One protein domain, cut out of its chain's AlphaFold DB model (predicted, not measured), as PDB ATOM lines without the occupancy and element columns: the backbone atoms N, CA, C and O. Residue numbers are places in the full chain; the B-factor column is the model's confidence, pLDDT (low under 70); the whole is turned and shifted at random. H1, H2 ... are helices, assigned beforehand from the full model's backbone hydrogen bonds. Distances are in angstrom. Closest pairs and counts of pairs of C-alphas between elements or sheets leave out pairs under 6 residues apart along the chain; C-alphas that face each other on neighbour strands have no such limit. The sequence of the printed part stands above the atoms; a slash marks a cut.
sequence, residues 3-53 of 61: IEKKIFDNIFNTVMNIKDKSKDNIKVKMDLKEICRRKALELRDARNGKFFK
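AT A GLANCE: This is residues 3 to 53 of the 61 residues of an uncharacterized protein of Dendrobium catenatum (UniProt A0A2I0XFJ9). Two short helices, H1 and H2, are strung out along an open chain, with no shared core: H1 lies at one end of the long axis, a loop folded back on itself at residues 44 to 52 reaches the other end, and H2 lies between them, turned crosswise to H1. Residues 3 to 8 of H1 stick out at the first end. The printed part has 51 residues with two named helices, H1 then H2, and no named strand; its class is all helix, though under half of the residues, 24 of 51, are in named elements. The whole is loose and elongated, with a radius of gyration of the C-alphas of 12.4 A and spans of 38 by 23 by 16 A.

HOW THE PARTS SIT: H1, residues 3 to 15, and H2, residues 26 to 36, are apart, with no C-alpha of the one within 8 A of the other. The link from H1 to H2 has 10 residues and is short. Residues 3 to 8, which belong to H1, stand free, and so do residues 15 to 20. After H2, residues 44 to 45 pair with residues 51 to 52, antiparallel, in stretches too short to be named strands. In H1 and H2 every O i to N i+4 pair is within hydrogen-bond range.

IN THESE COORDINATES: H1 begins at C-alpha 3, at (37.812, -10.013, -14.202), and is 18.6 A long from its first to its last C-alpha. H2 begins at C-alpha 26, at (22.433, -25.550, -22.877), and ends at C-alpha 36, at (34.614, -33.631, -20.577), 14.8 A away. Residues 37 to 53 hold no named element.

THE WHOLE: The two C-alphas farthest apart, those of Glu 4 and Arg 47, are 39.9 A apart. The printed part has no cut. The mean pLDDT of the printed part is 86.0, and no printed residue is under 70.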
ATOM      1  N   ILE A   3      37.687  -8.636 -13.714       93.44
ATOM      2  CA  ILE A   3      37.812 -10.013 -14.202       93.44
ATOM      3  C   ILE A   3      37.604 -10.981 -13.038       93.44
ATOM      4  O   ILE A   3      36.818 -11.918 -13.134       93.44
ATOM      5  N   GLU A   4      38.243 -10.695 -11.912       95.81
ATOM      6  CA  GLU A   4      38.199 -11.461 -10.675       95.81
ATOM      7  C   GLU A   4      36.766 -11.543 -10.144       95.81
ATOM      8  O   GLU A   4      36.274 -12.635  -9.863       95.81
ATOM      9  N   LYS A   5      36.049 -10.409 -10.119       94.06
ATOM     10  CA  LYS A   5      34.630 -10.375  -9.738       94.06
ATOM     11  C   LYS A   5      33.775 -11.255 -10.651       94.06
ATOM     12  O   LYS A   5      32.954 -12.026 -10.172       94.06
ATOM     13  N   LYS A   6      34.008 -11.200 -11.963       91.56
ATOM     14  CA  LYS A   6      33.266 -12.006 -12.943       91.56
ATOM     15  C   LYS A   6      33.526 -13.507 -12.782       91.56
ATOM     16  O   LYS A   6      32.608 -14.301 -12.983       91.56
ATOM     17  N   ILE A   7      34.756 -13.895 -12.438       91.38
ATOM     18  CA  ILE A   7      35.107 -15.291 -12.145       91.38
ATOM     19  C   ILE A   7      34.390 -15.745 -10.872       91.38
ATOM     20  O   ILE A   7      33.717 -16.778 -10.899       91.38
ATOM     21  N   PHE A   8      34.477 -14.955  -9.798       94.00
ATOM     22  CA  PHE A   8      33.807 -15.245  -8.531       94.00
ATOM     23  C   PHE A   8      32.295 -15.406  -8.713       94.00
ATOM     24  O   PHE A   8      31.751 -16.453  -8.368       94.00
ATOM     25  N   ASP A   9      31.635 -14.423  -9.333       92.81
ATOM     26  CA  ASP A   9      30.190 -14.441  -9.563       92.81
ATOM     27  C   ASP A   9      29.775 -15.689 -10.354       92.81
ATOM     28  O   ASP A   9      28.783 -16.339 -10.032       92.81
ATOM     29  N   ASN A  10      30.553 -16.080 -11.368       90.75
ATOM     30  CA  ASN A  10      30.234 -17.258 -12.167       90.75
ATOM     31  C   ASN A  10      30.338 -18.566 -11.366       90.75
ATOM     32  O   ASN A  10      29.456 -19.423 -11.480       90.75
ATOM     33  N   ILE A  11      31.393 -18.729 -10.561       91.75
ATOM     34  CA  ILE A  11      31.571 -19.912  -9.706       91.75
ATOM     35  C   ILE A  11      30.459 -19.952  -8.656       91.75
ATOM     36  O   ILE A  11      29.765 -20.963  -8.537       91.75
ATOM     37  N   PHE A  12      30.236 -18.839  -7.960       92.81
ATOM     38  CA  PHE A  12      29.234 -18.723  -6.908       92.81
ATOM     39  C   PHE A  12      27.825 -19.040  -7.421       92.81
ATOM     40  O   PHE A  12      27.154 -19.919  -6.880       92.81
ATOM     41  N   ASN A  13      27.399 -18.411  -8.521       92.31
ATOM     42  CA  ASN A  13      26.077 -18.649  -9.106       92.31
ATOM     43  C   ASN A  13      25.895 -20.101  -9.574       92.31
ATOM     44  O   ASN A  13      24.778 -20.617  -9.563       92.31
ATOM     45  N   THR A  14      26.980 -20.766  -9.981       90.25
ATOM     46  CA  THR A  14      26.953 -22.168 -10.415       90.25
ATOM     47  C   THR A  14      26.836 -23.128  -9.231       90.25
ATOM     48  O   THR A  14      26.003 -24.029  -9.275       90.25
ATOM     49  N   VAL A  15      27.608 -22.922  -8.158       91.81
ATOM     50  CA  VAL A  15      27.553 -23.747  -6.933       91.81
ATOM     51  C   VAL A  15      26.223 -23.569  -6.197       91.81
ATOM     52  O   VAL A  15      25.646 -24.542  -5.716       91.81
ATOM     53  N   MET A  16      25.692 -22.347  -6.169       93.06
ATOM     54  CA  MET A  16      24.393 -22.044  -5.559       93.06
ATOM     55  C   MET A  16      23.194 -22.398  -6.456       93.06
ATOM     56  O   MET A  16      22.054 -22.178  -6.053       93.06
ATOM     57  N   ASN A  17      23.433 -22.916  -7.670       87.62
ATOM     58  CA  ASN A  17      22.410 -23.247  -8.668       87.62
ATOM     59  C   ASN A  17      21.396 -22.105  -8.902       87.62
ATOM     60  O   ASN A  17      20.190 -22.325  -9.030       87.62
ATOM     61  N   ILE A  18      21.881 -20.859  -8.940       88.50
ATOM     62  CA  ILE A  18      21.017 -19.687  -9.095       88.50
ATOM     63  C   ILE A  18      20.569 -19.605 -10.551       88.50
ATOM     64  O   ILE A  18      21.375 -19.386 -11.467       88.50
ATOM     65  N   LYS A  19      19.260 -19.767 -10.753       81.50
ATOM     66  CA  LYS A  19      18.626 -19.678 -12.067       81.50
ATOM     67  C   LYS A  19      18.942 -18.324 -12.717       81.50
ATOM     68  O   LYS A  19      18.985 -17.299 -12.041       81.50
ATOM     69  N   ASP A  20      19.220 -18.347 -14.019       81.94
ATOM     70  CA  ASP A  20      19.475 -17.171 -14.868       81.94
ATOM     71  C   ASP A  20      20.735 -16.335 -14.537       81.94
ATOM     72  O   ASP A  20      21.058 -15.404 -15.272       81.94
ATOM     73  N   LYS A  21      21.508 -16.686 -13.494       86.25
ATOM     74  CA  LYS A  21      22.787 -16.019 -13.162       86.25
ATOM     75  C   LYS A  21      24.035 -16.854 -13.445       86.25
ATOM     76  O   LYS A  21      25.129 -16.302 -13.576       86.25
ATOM     77  N   SER A  22      23.903 -18.176 -13.523       84.38
ATOM     78  CA  SER A  22      25.010 -19.057 -13.913       84.38
ATOM     79  C   SER A  22      25.213 -19.035 -15.430       84.38
ATOM     80  O   SER A  22      24.248 -19.050 -16.195       84.38
ATOM     81  N   LYS A  23      26.472 -19.064 -15.885       83.81
ATOM     82  CA  LYS A  23      26.790 -19.231 -17.314       83.81
ATOM     83  C   LYS A  23      26.659 -20.665 -17.824       83.81
ATOM     84  O   LYS A  23      26.892 -20.903 -19.009       83.81
ATOM     85  N   ASP A  24      26.284 -21.610 -16.969       83.94
ATOM     86  CA  ASP A  24      26.038 -23.001 -17.341       83.94
ATOM     87  C   ASP A  24      24.696 -23.116 -18.092       83.94
ATOM     88  O   ASP A  24      23.634 -23.365 -17.509       83.94
ATOM     89  N   ASN A  25      24.773 -22.863 -19.401       85.44
ATOM     90  CA  ASN A  25      23.672 -22.892 -20.361       85.44
ATOM     91  C   ASN A  25      23.669 -24.187 -21.203       85.44
ATOM     92  O   ASN A  25      24.587 -25.004 -21.132       85.44
ATOM     93  N   ILE A  26      22.633 -24.360 -22.031       85.81
ATOM     94  CA  ILE A  26      22.433 -25.550 -22.877       85.81
ATOM     95  C   ILE A  26      23.618 -25.795 -23.824       85.81
ATOM     96  O   ILE A  26      24.087 -26.926 -23.901       85.81
ATOM     97  N   LYS A  27      24.129 -24.759 -24.505       85.75
ATOM     98  CA  LYS A  27      25.253 -24.901 -25.448       85.75
ATOM     99  C   LYS A  27      26.512 -25.381 -24.729       85.75
ATOM    100  O   LYS A  27      27.074 -26.400 -25.100       85.75
ATOM    101  N   VAL A  28      26.845 -24.743 -23.605       86.38
ATOM    102  CA  VAL A  28      27.990 -25.133 -22.765       86.38
ATOM    103  C   VAL A  28      27.863 -26.578 -22.283       86.38
ATOM    104  O   VAL A  28      28.855 -27.291 -22.185       86.38
ATOM    105  N   LYS A  29      26.647 -27.049 -21.991       85.88
ATOM    106  CA  LYS A  29      26.406 -28.444 -21.601       85.88
ATOM    107  C   LYS A  29      26.553 -29.434 -22.759       85.88
ATOM    108  O   LYS A  29      26.963 -30.568 -22.509       85.88
ATOM    109  N   MET A  30      26.226 -29.033 -23.988       86.88
ATOM    110  CA  MET A  30      26.498 -29.827 -25.192       86.88
ATOM    111  C   MET A  30      28.009 -29.946 -25.416       86.88
ATOM    112  O   MET A  30      28.506 -31.062 -25.552       86.88
ATOM    113  N   ASP A  31      28.745 -28.840 -25.301       87.81
ATOM    114  CA  ASP A  31      30.211 -28.840 -25.395       87.81
ATOM    115  C   ASP A  31      30.841 -29.695 -24.282       87.81
ATOM    116  O   ASP A  31      31.756 -30.484 -24.507       87.81
ATOM    117  N   LEU A  32      30.314 -29.606 -23.057       85.69
ATOM    118  CA  LEU A  32      30.795 -30.378 -21.909       85.69
ATOM    119  C   LEU A  32      30.605 -31.891 -22.096       85.69
ATOM    120  O   LEU A  32      31.430 -32.670 -21.608       85.69
ATOM    121  N   LYS A  33      29.546 -32.309 -22.798       85.38
ATOM    122  CA  LYS A  33      29.330 -33.709 -23.185       85.38
ATOM    123  C   LYS A  33      30.422 -34.187 -24.142       85.38
ATOM    124  O   LYS A  33      30.966 -35.269 -23.933       85.38
ATOM    125  N   GLU A  34      30.754 -33.374 -25.140       86.69
ATOM    126  CA  GLU A  34      31.769 -33.694 -26.147       86.69
ATOM    127  C   GLU A  34      33.188 -33.713 -25.552       86.69
ATOM    128  O   GLU A  34      33.945 -34.656 -25.779       86.69
ATOM    129  N   ILE A  35      33.518 -32.725 -24.715       87.69
ATOM    130  CA  ILE A  35      34.888 -32.482 -24.240       87.69
ATOM    131  C   ILE A  35      35.201 -33.227 -22.935       87.69
ATOM    132  O   ILE A  35      36.269 -33.819 -22.790       87.69
ATOM    133  N   CYS A  36      34.301 -33.197 -21.946       81.75
ATOM    134  CA  CYS A  36      34.614 -33.631 -20.577       81.75
ATOM    135  C   CYS A  36      34.036 -34.997 -20.182       81.75
ATOM    136  O   CYS A  36      34.283 -35.435 -19.058       81.75
ATOM    137  N   ARG A  37      33.259 -35.669 -21.049       79.12
ATOM    138  CA  ARG A  37      32.651 -36.999 -20.799       79.12
ATOM    139  C   ARG A  37      31.986 -37.147 -19.413       79.12
ATOM    140  O   ARG A  37      32.004 -38.217 -18.803       79.12
ATOM    141  N   ARG A  38      31.383 -36.077 -18.880       83.44
ATOM    142  CA  ARG A  38      30.716 -36.083 -17.563       83.44
ATOM    143  C   ARG A  38      29.232 -36.420 -17.699       83.44
ATOM    144  O   ARG A  38      28.386 -35.534 -17.597       83.44
ATOM    145  N   LYS A  39      28.917 -37.714 -17.817       83.19
ATOM    146  CA  LYS A  39      27.540 -38.232 -17.983       83.19
ATOM    147  C   LYS A  39      26.528 -37.698 -16.965       83.19
ATOM    148  O   LYS A  39      25.391 -37.406 -17.316       83.19
ATOM    149  N   ALA A  40      26.936 -37.525 -15.707       83.12
ATOM    150  CA  ALA A  40      26.061 -37.005 -14.651       83.12
ATOM    151  C   ALA A  40      25.589 -35.558 -14.899       83.12
ATOM    152  O   ALA A  40      24.564 -35.143 -14.363       83.12
ATOM    153  N   LEU A  41      26.334 -34.794 -15.700       85.19
ATOM    154  CA  LEU A  41      26.055 -33.398 -16.013       85.19
ATOM    155  C   LEU A  41      25.441 -33.210 -17.400       85.19
ATOM    156  O   LEU A  41      25.085 -32.078 -17.714       85.19
ATOM    157  N   GLU A  42      25.320 -34.252 -18.217       88.00
ATOM    158  CA  GLU A  42      24.768 -34.138 -19.566       88.00
ATOM    159  C   GLU A  42      23.305 -33.690 -19.541       88.00
ATOM    160  O   GLU A  42      22.547 -34.022 -18.626       88.00
ATOM    161  N   LEU A  43      22.899 -32.926 -20.557       87.69
ATOM    162  CA  LEU A  43      21.486 -32.625 -20.764       87.69
ATOM    163  C   LEU A  43      20.717 -33.923 -20.979       87.69
ATOM    164  O   LEU A  43      21.193 -34.835 -21.652       87.69
ATOM    165  N   ARG A  44      19.515 -33.977 -20.415       85.38
ATOM    166  CA  ARG A  44      18.605 -35.100 -20.588       85.38
ATOM    167  C   ARG A  44      17.389 -34.649 -21.376       85.38
ATOM    168  O   ARG A  44      16.872 -33.553 -21.152       85.38
ATOM    169  N   ASP A  45      16.927 -35.508 -22.271       82.62
ATOM    170  CA  ASP A  45      15.691 -35.295 -23.006       82.62
ATOM    171  C   ASP A  45      14.495 -35.355 -22.050       82.62
ATOM    172  O   ASP A  45      14.267 -36.334 -21.337       82.62
ATOM    173  N   ALA A  46      13.721 -34.276 -22.014       78.19
ATOM    174  CA  ALA A  46      12.373 -34.291 -21.479       78.19
ATOM    175  C   ALA A  46      11.423 -34.835 -22.557       78.19
ATOM    176  O   ALA A  46      11.666 -34.667 -23.751       78.19
ATOM    177  N   ARG A  47      10.297 -35.425 -22.135       72.88
ATOM    178  CA  ARG A  47       9.321 -36.146 -22.986       72.88
ATOM    179  C   ARG A  47       8.691 -35.341 -24.146       72.88
ATOM    180  O   ARG A  47       7.888 -35.893 -24.883       72.88
ATOM    181  N   ASN A  48       9.078 -34.079 -24.354       75.06
ATOM    182  CA  ASN A  48       8.485 -33.159 -25.330       75.06
ATOM    183  C   ASN A  48       9.541 -32.456 -26.214       75.06
ATOM    184  O   ASN A  48       9.343 -31.305 -26.600       75.06
ATOM    185  N   GLY A  49      10.709 -33.070 -26.449       71.94
ATOM    186  CA  GLY A  49      11.787 -32.458 -27.249       71.94
ATOM    187  C   GLY A  49      12.458 -31.246 -26.586       71.94
ATOM    188  O   GLY A  49      13.175 -30.487 -27.233       71.94
ATOM    189  N   LYS A  50      12.217 -31.043 -25.285       77.38
ATOM    190  CA  LYS A  50      12.903 -30.039 -24.464       77.38
ATOM    191  C   LYS A  50      14.047 -30.705 -23.714       77.38
ATOM    192  O   LYS A  50      13.897 -31.826 -23.251       77.38
ATOM    193  N   PHE A  51      15.146 -29.993 -23.507       81.81
ATOM    194  CA  PHE A  51      16.222 -30.466 -22.639       81.81
ATOM    195  C   PHE A  51      15.982 -30.024 -21.200       81.81
ATOM    196  O   PHE A  51      15.639 -28.866 -20.954       81.81
ATOM    197  N   PHE A  52      16.214 -30.919 -20.241       82.50
ATOM    198  CA  PHE A  52      16.362 -30.540 -18.843       82.50
ATOM    199  C   PHE A  52      17.809 -30.723 -18.391       82.50
ATOM    200  O   PHE A  52      18.497 -31.687 -18.737       82.50
ATOM    201  N   LYS A  53      18.278 -29.756 -17.605       84.81
ATOM    202  CA  LYS A  53      19.602 -29.782 -16.993       84.81
ATOM    203  C   LYS A  53      19.511 -30.558 -15.677       84.81
ATOM    204  O   LYS A  53      18.766 -30.128 -14.795       84.81
TER     205      LYS A  53